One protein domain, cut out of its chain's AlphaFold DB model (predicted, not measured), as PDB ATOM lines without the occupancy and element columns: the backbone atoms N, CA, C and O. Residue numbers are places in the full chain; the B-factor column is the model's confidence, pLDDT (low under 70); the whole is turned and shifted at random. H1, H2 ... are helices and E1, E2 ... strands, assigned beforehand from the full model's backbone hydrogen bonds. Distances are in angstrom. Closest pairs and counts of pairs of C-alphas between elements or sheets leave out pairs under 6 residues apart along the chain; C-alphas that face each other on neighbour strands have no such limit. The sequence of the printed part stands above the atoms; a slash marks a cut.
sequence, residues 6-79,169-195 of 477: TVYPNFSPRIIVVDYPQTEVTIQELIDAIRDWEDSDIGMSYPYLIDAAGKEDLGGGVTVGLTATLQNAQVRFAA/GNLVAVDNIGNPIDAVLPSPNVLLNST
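AT A GLANCE: This is residues 6 to 79 and 169 to 195 of the 477 residues of an uncharacterized protein of Candidatus Altiarchaeales archaeon (UniProt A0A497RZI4). Two small three-stranded sheets, E1 E2 E6 and E4 E5 E7, meet at a corner where E5 turns into E6, and H1 covers one face of the second sheet. The hairpin loop beyond E4 and E5 sticks out with residues 57 to 62. The printed part has 101 residues, with named elements in the order E1 E2 E3 H1 E4 E5 E6 E7 E8; both sheets are mixed. The class is mixed, helices and strands, with under half of the residues in named elements. The whole is compact, with a radius of gyration of the C-alphas of 14.1 A and spans of 45 by 32 by 27 A.

IN THESE COORDINATES: E1, residues 6 to 8, begins at C-alpha 6 (58.350, -88.555, -3.258) and is 6.7 A long. E2 is residues 14 to 18, 13.3 A; E3, residues 24 to 26, 6.9 A; H1, residues 27 to 38, 16.3 A. E4 is residues 50 to 53, 10.3 A; E5, residues 66 to 71, 16.1 A; E6, residues 73 to 77, 13.7 A. E7 is residues 169 to 174, 16.9 A. E8, residues 190 to 194, 12.7 A, ends at C-alpha 194 (59.987, -81.928, -21.911).

HOW THE PARTS SIT: E1 and E2 form an antiparallel hairpin, with N 6 and O 17 2.9 A apart. E2 and E6 are parallel, with N 18 and O 76 2.8 A apart. E4 and E5 form a second antiparallel hairpin, with N 51 and O 69 2.8 A apart; E5 and E7 are parallel, with N 70 and O 172 2.8 A apart. H1 is on the sheet E4 E5 E7, one helix layer on one face, at a height over the sheet of 9.6 A, slantwise to the strands; its closest C-alphas to E5 are Ile 27 and Ala 68, 6.8 A. Every O i to N i+4 pair in H1 is within hydrogen-bond range. E3 and E8 pair with no named strand.

THE WHOLE: The C-alphas farthest apart, of Asn 10 and Gly 60, are 45.4 A apart. Residues 80 to 168 are not printed, and C-alphas 79 and 169 are 23.5 A apart across the cut. The links H1 to E4, E4 to E5 and E7 to E8 are long. The pLDDT is under 70 at residues 57 to 64 and 195.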
ATOM      1  N   THR A   6      57.801 -87.472  -4.068       94.00
ATOM      2  CA  THR A   6      58.350 -88.555  -3.258       94.00
ATOM      3  C   THR A   6      59.746 -88.911  -3.764       94.00
ATOM      4  O   THR A   6      59.923 -89.339  -4.906       94.00
ATOM      5  N   VAL A   7      60.759 -88.776  -2.908       93.25
ATOM      6  CA  VAL A   7      62.151 -89.107  -3.245       93.25
ATOM      7  C   VAL A   7      62.523 -90.482  -2.696       93.25
ATOM      8  O   VAL A   7      62.299 -90.790  -1.526       93.25
ATOM      9  N   TYR A   8      63.157 -91.299  -3.535       93.81
ATOM     10  CA  TYR A   8      63.728 -92.593  -3.175       93.81
ATOM     11  C   TYR A   8      65.263 -92.495  -3.166       93.81
ATOM     12  O   TYR A   8      65.913 -92.776  -4.181       93.81
ATOM     13  N   PRO A   9      65.873 -92.105  -2.031       90.31
ATOM     14  CA  PRO A   9      67.293 -91.751  -1.973       90.31
ATOM     15  C   PRO A   9      68.247 -92.957  -1.967       90.31
ATOM     16  O   PRO A   9      69.449 -92.789  -2.145       90.31
ATOM     17  N   ASN A  10      67.724 -94.174  -1.783       90.50
ATOM     18  CA  ASN A  10      68.518 -95.406  -1.722       90.50
ATOM     19  C   ASN A  10      68.871 -95.992  -3.103       90.50
ATOM     20  O   ASN A  10      69.611 -96.973  -3.176       90.50
ATOM     21  N   PHE A  11      68.335 -95.432  -4.193       90.12
ATOM     22  CA  PHE A  11      68.710 -95.817  -5.558       90.12
ATOM     23  C   PHE A  11      69.910 -95.002  -6.060       90.12
ATOM     24  O   PHE A  11      70.183 -93.910  -5.567       90.12
ATOM     25  N   SER A  12      70.618 -95.527  -7.063       88.81
ATOM     26  CA  SER A  12      71.672 -94.809  -7.784       88.81
ATOM     27  C   SER A  12      71.527 -95.068  -9.290       88.81
ATOM     28  O   SER A  12      71.811 -96.191  -9.716       88.81
ATOM     29  N   PRO A  13      71.108 -94.080 -10.102       91.50
ATOM     30  CA  PRO A  13      70.653 -92.739  -9.713       91.50
ATOM     31  C   PRO A  13      69.439 -92.756  -8.770       91.50
ATOM     32  O   PRO A  13      68.625 -93.680  -8.796       91.50
ATOM     33  N   ARG A  14      69.319 -91.738  -7.916       94.19
ATOM     34  CA  ARG A  14      68.177 -91.541  -7.010       94.19
ATOM     35  C   ARG A  14      66.934 -91.197  -7.817       94.19
ATOM     36  O   ARG A  14      67.028 -90.535  -8.846       94.19
ATOM     37  N   ILE A  15      65.766 -91.620  -7.348       94.81
ATOM     38  CA  ILE A  15      64.523 -91.441  -8.104       94.81
ATOM     39  C   ILE A  15      63.631 -90.425  -7.407       94.81
ATOM     40  O   ILE A  15      63.251 -90.624  -6.256       94.81
ATOM     41  N   ILE A  16      63.273 -89.369  -8.126       95.00
ATOM     42  CA  ILE A  16      62.334 -88.338  -7.690       95.00
ATOM     43  C   ILE A  16      61.018 -88.584  -8.422       95.00
ATOM     44  O   ILE A  16      60.977 -88.575  -9.653       95.00
ATOM     45  N   VAL A  17      59.949 -88.853  -7.679       95.31
ATOM     46  CA  VAL A  17      58.618 -89.111  -8.231       95.31
ATOM     47  C   VAL A  17      57.749 -87.880  -8.039       95.31
ATOM     48  O   VAL A  17      57.545 -87.462  -6.910       95.31
ATOM     49  N   VAL A  18      57.230 -87.325  -9.131       94.06
ATOM     50  CA  VAL A  18      56.148 -86.333  -9.108       94.06
ATOM     51  C   VAL A  18      54.836 -87.074  -8.879       94.06
ATOM     52  O   VAL A  18      54.461 -87.941  -9.683       94.06
ATOM     53  N   ASP A  19      54.162 -86.771  -7.776       91.88
ATOM     54  CA  ASP A  19      53.060 -87.586  -7.279       91.88
ATOM     55  C   ASP A  19      51.753 -87.392  -8.070       91.88
ATOM     56  O   ASP A  19      51.494 -86.391  -8.743       91.88
ATOM     57  N   TYR A  20      50.899 -88.418  -8.045       85.69
ATOM     58  CA  TYR A  20      49.550 -88.332  -8.614       85.69
ATOM     59  C   TYR A  20      48.715 -87.321  -7.803       85.69
ATOM     60  O   TYR A  20      48.765 -87.378  -6.575       85.69
ATOM     61  N   PRO A  21      47.893 -86.450  -8.426       86.75
ATOM     62  CA  PRO A  21      47.420 -86.472  -9.817       86.75
ATOM     63  C   PRO A  21      48.198 -85.596 -10.810       86.75
ATOM     64  O   PRO A  21      47.708 -85.372 -11.917       86.75
ATOM     65  N   GLN A  22      49.382 -85.091 -10.464       89.19
ATOM     66  CA  GLN A  22      50.045 -84.047 -11.252       89.19
ATOM     67  C   GLN A  22      50.449 -84.535 -12.648       89.19
ATOM     68  O   GLN A  22      50.963 -85.642 -12.823       89.19
ATOM     69  N   THR A  23      50.172 -83.705 -13.657       89.50
ATOM     70  CA  THR A  23      50.471 -83.959 -15.080       89.50
ATOM     71  C   THR A  23      51.362 -82.884 -15.691       89.50
ATOM     72  O   THR A  23      51.726 -82.966 -16.858       89.50
ATOM     73  N   GLU A  24      51.710 -81.853 -14.933       89.88
ATOM     74  CA  GLU A  24      52.616 -80.796 -15.356       89.88
ATOM     75  C   GLU A  24      53.397 -80.305 -14.142       89.88
ATOM     76  O   GLU A  24      52.831 -80.195 -13.054       89.88
ATOM     77  N   VAL A  25      54.689 -80.051 -14.335       90.75
ATOM     78  CA  VAL A  25      55.560 -79.412 -13.348       90.75
ATOM     79  C   VAL A  25      56.480 -78.430 -14.062       90.75
ATOM     80  O   VAL A  25      57.073 -78.755 -15.096       90.75
ATOM     81  N   THR A  26      56.607 -77.221 -13.528       90.25
ATOM     82  CA  THR A  26      57.622 -76.277 -14.003       90.25
ATOM     83  C   THR A  26      58.979 -76.571 -13.359       90.25
ATOM     84  O   THR A  26      59.041 -77.071 -12.239       90.25
ATOM     85  N   ILE A  27      60.094 -76.230 -14.015       89.38
ATOM     86  CA  ILE A  27      61.433 -76.409 -13.421       89.38
ATOM     87  C   ILE A  27      61.548 -75.676 -12.077       89.38
ATOM     88  O   ILE A  27      62.162 -76.202 -11.156       89.38
ATOM     89  N   GLN A  28      60.923 -74.502 -11.942       89.19
ATOM     90  CA  GLN A  28      60.900 -73.764 -10.678       89.19
ATOM     91  C   GLN A  28      60.183 -74.554  -9.576       89.19
ATOM     92  O   GLN A  28      60.756 -74.737  -8.512       89.19
ATOM     93  N   GLU A  29      58.980 -75.073  -9.841       91.56
ATOM     94  CA  GLU A  29      58.245 -75.884  -8.860       91.56
ATOM     95  C   GLU A  29      59.016 -77.153  -8.484       91.56
ATOM     96  O   GLU A  29      59.061 -77.527  -7.316       91.56
ATOM     97  N   LEU A  30      59.659 -77.796  -9.463       91.25
ATOM     98  CA  LEU A  30      60.480 -78.979  -9.230       91.25
ATOM     99  C   LEU A  30      61.694 -78.668  -8.344       91.25
ATOM    100  O   LEU A  30      61.997 -79.448  -7.445       91.25
ATOM    101  N   ILE A  31      62.378 -77.543  -8.578       91.69
ATOM    102  CA  ILE A  31      63.475 -77.088  -7.716       91.69
ATOM    103  C   ILE A  31      62.961 -76.842  -6.306       91.69
ATOM    104  O   ILE A  31      63.549 -77.371  -5.367       91.69
ATOM    105  N   ASP A  32      61.877 -76.082  -6.162       92.38
ATOM    106  CA  ASP A  32      61.336 -75.708  -4.857       92.38
ATOM    107  C   ASP A  32      60.972 -76.963  -4.045       92.38
ATOM    108  O   ASP A  32      61.434 -77.120  -2.920       92.38
ATOM    109  N   ALA A  33      60.277 -77.932  -4.649       92.81
ATOM    110  CA  ALA A  33      59.914 -79.169  -3.960       92.81
ATOM    111  C   ALA A  33      61.112 -80.065  -3.615       92.81
ATOM    112  O   ALA A  33      61.121 -80.705  -2.563       92.81
ATOM    113  N   ILE A  34      62.139 -80.129  -4.473       93.44
ATOM    114  CA  ILE A  34      63.360 -80.883  -4.153       93.44
ATOM    115  C   ILE A  34      64.110 -80.213  -2.999       93.44
ATOM    116  O   ILE A  34      64.579 -80.919  -2.108       93.44
ATOM    117  N   ARG A  35      64.192 -78.877  -2.977       93.12
ATOM    118  CA  ARG A  35      64.815 -78.134  -1.871       93.12
ATOM    119  C   ARG A  35      64.048 -78.302  -0.565       93.12
ATOM    120  O   ARG A  35      64.677 -78.540   0.461       93.12
ATOM    121  N   ASP A  36      62.720 -78.274  -0.615       93.06
ATOM    122  CA  ASP A  36      61.876 -78.547   0.551       93.06
ATOM    123  C   ASP A  36      62.100 -79.973   1.086       93.06
ATOM    124  O   ASP A  36      62.158 -80.190   2.297       93.06
ATOM    125  N   TRP A  37      62.288 -80.963   0.203       93.50
ATOM    126  CA  TRP A  37      62.642 -82.320   0.625       93.50
ATOM    127  C   TRP A  37      64.051 -82.401   1.225       93.50
ATOM    128  O   TRP A  37      64.238 -83.083   2.234       93.50
ATOM    129  N   GLU A  38      65.039 -81.718   0.642       91.31
ATOM    130  CA  GLU A  38      66.418 -81.668   1.153       91.31
ATOM    131  C   GLU A  38      66.512 -81.040   2.552       91.31
ATOM    132  O   GLU A  38      67.345 -81.479   3.346       91.31
ATOM    133  N   ASP A  39      65.646 -80.073   2.874       91.94
ATOM    134  CA  ASP A  39      65.554 -79.435   4.199       91.94
ATOM    135  C   ASP A  39      64.821 -80.303   5.245       91.94
ATOM    136  O   ASP A  39      64.801 -79.997   6.436       91.94
ATOM    137  N   SER A  40      64.220 -81.425   4.835       90.69
ATOM    138  CA  SER A  40      63.572 -82.349   5.771       90.69
ATOM    139  C   SER A  40      64.586 -83.151   6.599       90.69
ATOM    140  O   SER A  40      65.690 -83.451   6.140       90.69
ATOM    141  N   ASP A  41      64.171 -83.623   7.782       88.19
ATOM    142  CA  ASP A  41      64.991 -84.474   8.668       88.19
ATOM    143  C   ASP A  41      65.615 -85.686   7.940       88.19
ATOM    144  O   ASP A  41      66.717 -86.135   8.264       88.19
ATOM    145  N   ILE A  42      64.902 -86.229   6.947       86.44
ATOM    146  CA  ILE A  42      65.378 -87.342   6.119       86.44
ATOM    147  C   ILE A  42      66.332 -86.830   5.035       86.44
ATOM    148  O   ILE A  42      67.393 -87.424   4.842       86.44
ATOM    149  N   GLY A  43      65.969 -85.752   4.336       86.00
ATOM    150  CA  GLY A  43      66.732 -85.181   3.226       86.00
ATOM    151  C   GLY A  43      68.135 -84.735   3.623       86.00
ATOM    152  O   GLY A  43      69.093 -85.067   2.926       86.00
ATOM    153  N   MET A  44      68.279 -84.132   4.808       89.00
ATOM    154  CA  MET A  44      69.568 -83.686   5.354       89.00
ATOM    155  C   MET A  44      70.602 -84.815   5.516       89.00
ATOM    156  O   MET A  44      71.802 -84.554   5.606       89.00
ATOM    157  N   SER A  45      70.157 -86.073   5.579       90.44
ATOM    158  CA  SER A  45      71.038 -87.241   5.714       90.44
ATOM    159  C   SER A  45      71.632 -87.716   4.381       90.44
ATOM    160  O   SER A  45      72.497 -88.595   4.381       90.44
ATOM    161  N   TYR A  46      71.181 -87.169   3.248       90.12
ATOM    162  CA  TYR A  46      71.625 -87.556   1.911       90.12
ATOM    163  C   TYR A  46      72.324 -86.394   1.191       90.12
ATOM    164  O   TYR A  46      72.073 -85.229   1.491       90.12
ATOM    165  N   PRO A  47      73.212 -86.681   0.220       89.56
ATOM    166  CA  PRO A  47      73.755 -85.641  -0.641       89.56
ATOM    167  C   PRO A  47      72.642 -84.952  -1.428       89.56
ATOM    168  O   PRO A  47      71.664 -85.598  -1.817       89.56
ATOM    169  N   TYR A  48      72.850 -83.673  -1.717       90.56
ATOM    170  CA  TYR A  48      71.923 -82.870  -2.500       90.56
ATOM    171  C   TYR A  48      71.665 -83.478  -3.897       90.56
ATOM    172  O   TYR A  48      72.440 -84.295  -4.410       90.56
ATOM    173  N   LEU A  49      70.526 -83.119  -4.476       91.62
ATOM    174  CA  LEU A  49      69.891 -83.742  -5.633       91.62
ATOM    175  C   LEU A  49      69.767 -82.810  -6.826       91.62
ATOM    176  O   LEU A  49      69.585 -83.300  -7.938       91.62
ATOM    177  N   ILE A  50      69.827 -81.496  -6.620       92.75
ATOM    178  CA  ILE A  50      69.613 -80.526  -7.690       92.75
ATOM    179  C   ILE A  50      70.535 -79.318  -7.551       92.75
ATOM    180  O   ILE A  50      70.736 -78.797  -6.457       92.75
ATOM    181  N   ASP A  51      71.060 -78.849  -8.675       91.19
ATOM    182  CA  ASP A  51      71.645 -77.524  -8.854       91.19
ATOM    183  C   ASP A  51      70.760 -76.716  -9.797       91.19
ATOM    184  O   ASP A  51      70.143 -77.270 -10.706       91.19
ATOM    185  N   ALA A  52      70.692 -75.404  -9.597       88.75
ATOM    186  CA  ALA A  52      69.955 -74.512 -10.479       88.75
ATOM    187  C   ALA A  52      70.795 -73.273 -10.798       88.75
ATOM    188  O   ALA A  52      71.375 -72.667  -9.899       88.75
ATOM    189  N   ALA A  53      70.835 -72.901 -12.074       84.94
ATOM    190  CA  ALA A  53      71.449 -71.676 -12.585       84.94
ATOM    191  C   ALA A  53      70.494 -71.002 -13.583       84.94
ATOM    192  O   ALA A  53      69.582 -71.655 -14.102       84.94
ATOM    193  N   GLY A  54      70.661 -69.707 -13.853       78.62
ATOM    194  CA  GLY A  54      69.752 -68.952 -14.716       78.62
ATOM    195  C   GLY A  54      69.236 -67.661 -14.078       78.62
ATOM    196  O   GLY A  54      69.566 -67.324 -12.939       78.62
ATOM    197  N   LYS A  55      68.337 -66.977 -14.802       72.12
ATOM    198  CA  LYS A  55      67.785 -65.647 -14.476       72.12
ATOM    199  C   LYS A  55      68.808 -64.506 -14.492       72.12
ATOM    200  O   LYS A  55      68.507 -63.421 -13.997       72.12
ATOM    201  N   GLU A  56      69.981 -64.705 -15.084       76.12
ATOM    202  CA  GLU A  56      70.889 -63.602 -15.372       76.12
ATOM    203  C   GLU A  56      70.225 -62.641 -16.370       76.12
ATOM    204  O   GLU A  56      69.593 -63.072 -17.341       76.12
ATOM    205  N   ASP A  57      70.334 -61.338 -16.105       66.69
ATOM    206  CA  ASP A  57      69.843 -60.292 -17.002       66.69
ATOM    207  C   ASP A  57      70.734 -60.231 -18.247       66.69
ATOM    208  O   ASP A  57      71.953 -60.078 -18.151       66.69
ATOM    209  N   LEU A  58      70.116 -60.371 -19.417       60.97
ATOM    210  CA  LEU A  58      70.773 -60.297 -20.718       60.97
ATOM    211  C   LEU A  58      70.642 -58.903 -21.354       60.97
ATOM    212  O   LEU A  58      71.109 -58.692 -22.473       60.97
ATOM    213  N   GLY A  59      70.022 -57.948 -20.656       47.47
ATOM    214  CA  GLY A  59      69.696 -56.625 -21.171       47.47
ATOM    215  C   GLY A  59      68.405 -56.618 -21.994       47.47
ATOM    216  O   GLY A  59      67.900 -57.645 -22.448       47.47
ATOM    217  N   GLY A  60      67.807 -55.433 -22.162       66.62
ATOM    218  CA  GLY A  60      66.568 -55.272 -22.940       66.62
ATOM    219  C   GLY A  60      65.326 -55.933 -22.323       66.62
ATOM    220  O   GLY A  60      64.335 -56.126 -23.023       66.62
ATOM    221  N   GLY A  61      65.367 -56.279 -21.030       64.69
ATOM    222  CA  GLY A  61      64.269 -56.950 -20.324       64.69
ATOM    223  C   GLY A  61      64.198 -58.465 -20.554       64.69
ATOM    224  O   GLY A  61      63.172 -59.069 -20.246       64.69
ATOM    225  N   VAL A  62      65.257 -59.077 -21.096       54.34
ATOM    226  CA  VAL A  62      65.348 -60.522 -21.350       54.34
ATOM    227  C   VAL A  62      66.256 -61.172 -20.305       54.34
ATOM    228  O   VAL A  62      67.341 -60.674 -20.036       54.34
ATOM    229  N   THR A  63      65.842 -62.306 -19.737       66.62
ATOM    230  CA  THR A  63      66.633 -63.076 -18.759       66.62
ATOM    231  C   THR A  63      66.927 -64.485 -19.266       66.62
ATOM    232  O   THR A  63      66.113 -65.059 -19.993       66.62
ATOM    233  N   VAL A  64      68.042 -65.085 -18.839       67.19
ATOM    234  CA  VAL A  64      68.361 -66.497 -19.123       67.19
ATOM    235  C   VAL A  64      67.284 -67.422 -18.533       67.19
ATOM    236  O   VAL A  64      66.843 -67.234 -17.396       67.19
ATOM    237  N   GLY A  65      66.865 -68.439 -19.295       70.56
ATOM    238  CA  GLY A  65      65.945 -69.478 -18.818       70.56
ATOM    239  C   GLY A  65      66.558 -70.331 -17.700       70.56
ATOM    240  O   GLY A  65      67.754 -70.611 -17.705       70.56
ATOM    241  N   LEU A  66      65.739 -70.763 -16.740       82.31
ATOM    242  CA  LEU A  66      66.194 -71.568 -15.604       82.31
ATOM    243  C   LEU A  66      66.730 -72.925 -16.091       82.31
ATOM    244  O   LEU A  66      66.046 -73.630 -16.830       82.31
ATOM    245  N   THR A  67      67.937 -73.300 -15.679       86.56
ATOM    246  CA  THR A  67      68.525 -74.616 -15.953       86.56
ATOM    247  C   THR A  67      68.713 -75.360 -14.640       86.56
ATOM    248  O   THR A  67      69.450 -74.901 -13.771       86.56
ATOM    249  N   ALA A  68      68.038 -76.501 -14.509       89.38
ATOM    250  CA  ALA A  68      68.177 -77.422 -13.393       89.38
ATOM    251  C   ALA A  68      69.051 -78.618 -13.781       89.38
ATOM    252  O   ALA A  68      68.776 -79.296 -14.773       89.38
ATOM    253  N   THR A  69      70.053 -78.905 -12.958       92.00
ATOM    254  CA  THR A  69      70.943 -80.060 -13.083       92.00
ATOM    255  C   THR A  69      70.694 -81.018 -11.927       92.00
ATOM    256  O   THR A  69      70.996 -80.698 -10.781       92.00
ATOM    257  N   LEU A  70      70.155 -82.201 -12.212       93.00
ATOM    258  CA  LEU A  70      69.979 -83.264 -11.226       93.00
ATOM    259  C   LEU A  70      71.310 -83.973 -10.952       93.00
ATOM    260  O   LEU A  70      72.004 -84.389 -11.881       93.00
ATOM    261  N   GLN A  71      71.640 -84.150  -9.677       94.00
ATOM    262  CA  GLN A  71      72.896 -84.737  -9.212       94.00
ATOM    263  C   GLN A  71      72.693 -86.186  -8.781       94.00
ATOM    264  O   GLN A  71      72.050 -86.468  -7.767       94.00
ATOM    265  N   ASN A  72      73.236 -87.119  -9.568       93.81
ATOM    266  CA  ASN A  72      73.022 -88.560  -9.437       93.81
ATOM    267  C   ASN A  72      71.541 -88.908  -9.198       93.81
ATOM    268  O   ASN A  72      71.219 -89.737  -8.342       93.81
ATOM    269  N   ALA A  73      70.637 -88.240  -9.917       94.19
ATOM    270  CA  ALA A  73      69.197 -88.361  -9.739       94.19
ATOM    271  C   ALA A  73      68.443 -88.252 -11.071       94.19
ATOM    272  O   ALA A  73      68.912 -87.626 -12.019       94.19
ATOM    273  N   GLN A  74      67.263 -88.866 -11.128       94.69
ATOM    274  CA  GLN A  74      66.339 -88.813 -12.260       94.69
ATOM    275  C   GLN A  74      64.924 -88.516 -11.765       94.69
ATOM    276  O   GLN A  74      64.517 -88.966 -10.691       94.69
ATOM    277  N   VAL A  75      64.154 -87.800 -12.579       93.56
ATOM    278  CA  VAL A  75      62.757 -87.461 -12.297       93.56
ATOM    279  C   VAL A  75      61.823 -88.373 -13.081       93.56
ATOM    280  O   VAL A  75      62.063 -88.707 -14.239       93.56
ATOM    281  N   ARG A  76      60.718 -88.775 -12.461       93.19
ATOM    282  CA  ARG A  76      59.625 -89.500 -13.110       93.19
ATOM    283  C   ARG A  76      58.288 -89.009 -12.584       93.19
ATOM    284  O   ARG A  76      58.190 -88.585 -11.444       93.19
ATOM    285  N   PHE A  77      57.236 -89.141 -13.376       92.75
ATOM    286  CA  PHE A  77      55.871 -88.990 -12.870       92.75
ATOM    287  C   PHE A  77      55.370 -90.320 -12.304       92.75
ATOM    288  O   PHE A  77      55.754 -91.388 -12.787       92.75
ATOM    289  N   ALA A  78      54.498 -90.273 -11.299       91.81
ATOM    290  CA  ALA A  78      53.856 -91.465 -10.765       91.81
ATOM    291  C   ALA A  78      53.140 -92.248 -11.883       91.81
ATOM    292  O   ALA A  78      52.474 -91.667 -12.745       91.81
ATOM    293  N   ALA A  79      53.259 -93.577 -11.871       89.06
ATOM    294  CA  ALA A  79      52.588 -94.430 -12.852       89.06
ATOM    295  C   ALA A  79      51.061 -94.225 -12.819       89.06
ATOM    296  O   ALA A  79      50.503 -93.817 -11.799       89.06
ATOM    297  N   GLY A 169      61.909 -74.258 -18.255       83.44
ATOM    298  CA  GLY A 169      63.371 -74.251 -18.250       83.44
ATOM    299  C   GLY A 169      63.992 -75.500 -18.869       83.44
ATOM    300  O   GLY A 169      63.303 -76.290 -19.507       83.44
ATOM    301  N   ASN A 170      65.295 -75.668 -18.660       84.81
ATOM    302  CA  ASN A 170      66.053 -76.857 -19.043       84.81
ATOM    303  C   ASN A 170      66.192 -77.812 -17.857       84.81
ATOM    304  O   ASN A 170      66.471 -77.373 -16.742       84.81
ATOM    305  N   LEU A 171      66.057 -79.114 -18.114       88.12
ATOM    306  CA  LEU A 171      66.345 -80.171 -17.148       88.12
ATOM    307  C   LEU A 171      67.451 -81.065 -17.705       88.12
ATOM    308  O   LEU A 171      67.287 -81.671 -18.764       88.12
ATOM    309  N   VAL A 172      68.560 -81.154 -16.985       89.88
ATOM    310  CA  VAL A 172      69.683 -82.047 -17.289       89.88
ATOM    311  C   VAL A 172      70.018 -82.875 -16.053       89.88
ATOM    312  O   VAL A 172      69.618 -82.527 -14.945       89.88
ATOM    313  N   ALA A 173      70.727 -83.988 -16.224       90.94
ATOM    314  CA  ALA A 173      71.142 -84.837 -15.114       90.94
ATOM    315  C   ALA A 173      72.549 -85.381 -15.334       90.94
ATOM    316  O   ALA A 173      72.970 -85.615 -16.470       90.94
ATOM    317  N   VAL A 174      73.259 -85.600 -14.232       92.19
ATOM    318  CA  VAL A 174      74.577 -86.234 -14.213       92.19
ATOM    319  C   VAL A 174      74.598 -87.405 -13.231       92.19
ATOM    320  O   VAL A 174      73.842 -87.419 -12.261       92.19
ATOM    321  N   ASP A 175      75.434 -88.408 -13.482       91.69
ATOM    322  CA  ASP A 175      75.664 -89.526 -12.562       91.69
ATOM    323  C   ASP A 175      76.564 -89.130 -11.371       91.69
ATOM    324  O   ASP A 175      77.015 -87.992 -11.243       91.69
ATOM    325  N   ASN A 176      76.862 -90.086 -10.486       89.75
ATOM    326  CA  ASN A 176      77.723 -89.882  -9.312       89.75
ATOM    327  C   ASN A 176      79.186 -89.488  -9.632       89.75
ATOM    328  O   ASN A 176      79.952 -89.195  -8.716       89.75
ATOM    329  N   ILE A 177      79.605 -89.541 -10.897       89.19
ATOM    330  CA  ILE A 177      80.961 -89.215 -11.367       89.19
ATOM    331  C   ILE A 177      80.927 -87.954 -12.260       89.19
ATOM    332  O   ILE A 177      81.973 -87.444 -12.653       89.19
ATOM    333  N   GLY A 178      79.739 -87.401 -12.531       85.31
ATOM    334  CA  GLY A 178      79.538 -86.201 -13.340       85.31
ATOM    335  C   GLY A 178      79.300 -86.467 -14.830       85.31
ATOM    336  O   GLY A 178      79.289 -85.513 -15.607       85.31
ATOM    337  N   ASN A 179      79.105 -87.720 -15.262       89.00
ATOM    338  CA  ASN A 179      78.761 -87.994 -16.660       89.00
ATOM    339  C   ASN A 179      77.284 -87.676 -16.922       89.00
ATOM    340  O   ASN A 179      76.447 -88.015 -16.085       89.00
ATOM    341  N   PRO A 180      76.930 -87.104 -18.086       89.75
ATOM    342  CA  PRO A 180      75.538 -86.869 -18.449       89.75
ATOM    343  C   PRO A 180      74.722 -88.165 -18.490       89.75
ATOM    344  O   PRO A 180      75.150 -89.158 -19.081       89.75
ATOM    345  N   ILE A 181      73.525 -88.129 -17.908       91.62
ATOM    346  CA  ILE A 181      72.524 -89.200 -17.965       91.62
ATOM    347  C   ILE A 181      71.166 -88.625 -18.376       91.62
ATOM    348  O   ILE A 181      70.938 -87.417 -18.292       91.62
ATOM    349  N   ASP A 182      70.239 -89.491 -18.787       90.06
ATOM    350  CA  ASP A 182      68.861 -89.074 -19.048       90.06
ATOM    351  C   ASP A 182      68.232 -88.533 -17.763       90.06
ATOM    352  O   ASP A 182      68.142 -89.236 -16.760       90.06
ATOM    353  N   ALA A 183      67.756 -87.289 -17.782       89.69
ATOM    354  CA  ALA A 183      67.169 -86.672 -16.593       89.69
ATOM    355  C   ALA A 183      65.806 -87.258 -16.204       89.69
ATOM    356  O   ALA A 183      65.315 -87.027 -15.098       89.69
ATOM    357  N   VAL A 184      65.194 -88.016 -17.112       91.06
ATOM    358  CA  VAL A 184      63.843 -88.540 -16.973       91.06
ATOM    359  C   VAL A 184      63.872 -90.057 -17.002       91.06
ATOM    360  O   VAL A 184      64.382 -90.656 -17.945       91.06
ATOM    361  N   LEU A 185      63.221 -90.673 -16.017       90.44
ATOM    362  CA  LEU A 185      62.947 -92.104 -16.015       90.44
ATOM    363  C   LEU A 185      61.482 -92.371 -16.433       90.44
ATOM    364  O   LEU A 185      60.556 -91.828 -15.818       90.44
ATOM    365  N   PRO A 186      61.220 -93.212 -17.453       87.69
ATOM    366  CA  PRO A 186      59.861 -93.500 -17.903       87.69
ATOM    367  C   PRO A 186      59.059 -94.292 -16.862       87.69
ATOM    368  O   PRO A 186      59.597 -95.048 -16.051       87.69
ATOM    369  N   SER A 187      57.736 -94.129 -16.901       88.94
ATOM    370  CA  SER A 187      56.791 -94.818 -16.017       88.94
ATOM    371  C   SER A 187      55.662 -95.459 -16.820       88.94
ATOM    372  O   SER A 187      55.289 -94.908 -17.854       88.94
ATOM    373  N   PRO A 188      55.087 -96.588 -16.359       87.31
ATOM    374  CA  PRO A 188      53.940 -97.193 -17.027       87.31
ATOM    375  C   PRO A 188      52.800 -96.190 -17.207       87.31
ATOM    376  O   PRO A 188      52.456 -95.473 -16.257       87.31
ATOM    377  N   ASN A 189      52.198 -96.193 -18.401       86.38
ATOM    378  CA  ASN A 189      51.007 -95.409 -18.737       86.38
ATOM    379  C   ASN A 189      51.211 -93.879 -18.674       86.38
ATOM    380  O   ASN A 189      50.260 -93.111 -18.499       86.38
ATOM    381  N   VAL A 190      52.463 -93.426 -18.811       86.50
ATOM    382  CA  VAL A 190      52.848 -92.012 -18.845       86.50
ATOM    383  C   VAL A 190      53.755 -91.741 -20.040       86.50
ATOM    384  O   VAL A 190      54.760 -92.421 -20.236       86.50
ATOM    385  N   LEU A 191      53.433 -90.697 -20.800       83.69
ATOM    386  CA  LEU A 191      54.293 -90.141 -21.843       83.69
ATOM    387  C   LEU A 191      54.855 -88.812 -21.352       83.69
ATOM    388  O   LEU A 191      54.096 -88.002 -20.829       83.69
ATOM    389  N   LEU A 192      56.154 -88.568 -21.521       83.31
ATOM    390  CA  LEU A 192      56.747 -87.290 -21.136       83.31
ATOM    391  C   LEU A 192      56.957 -86.378 -22.347       83.31
ATOM    392  O   LEU A 192      57.522 -86.796 -23.353       83.31
ATOM    393  N   ASN A 193      56.561 -85.114 -22.205       80.94
ATOM    394  CA  ASN A 193      56.975 -84.018 -23.073       80.94
ATOM    395  C   ASN A 193      57.782 -82.985 -22.269       80.94
ATOM    396  O   ASN A 193      57.230 -82.271 -21.431       80.94
ATOM    397  N   SER A 194      59.089 -82.915 -22.515       74.62
ATOM    398  CA  SER A 194      59.987 -81.928 -21.911       74.62
ATOM    399  C   SER A 194      60.330 -80.839 -22.924       74.62
ATOM    400  O   SER A 194      60.854 -81.137 -23.996       74.62
ATOM    401  N   THR A 195      60.083 -79.575 -22.586       63.75
ATOM    402  CA  THR A 195      60.538 -78.449 -23.413       63.75
ATOM    403  C   THR A 195      61.976 -78.090 -23.048       63.75
ATOM    404  O   THR A 195      62.219 -77.729 -21.904       63.75
TER     405      THR A 195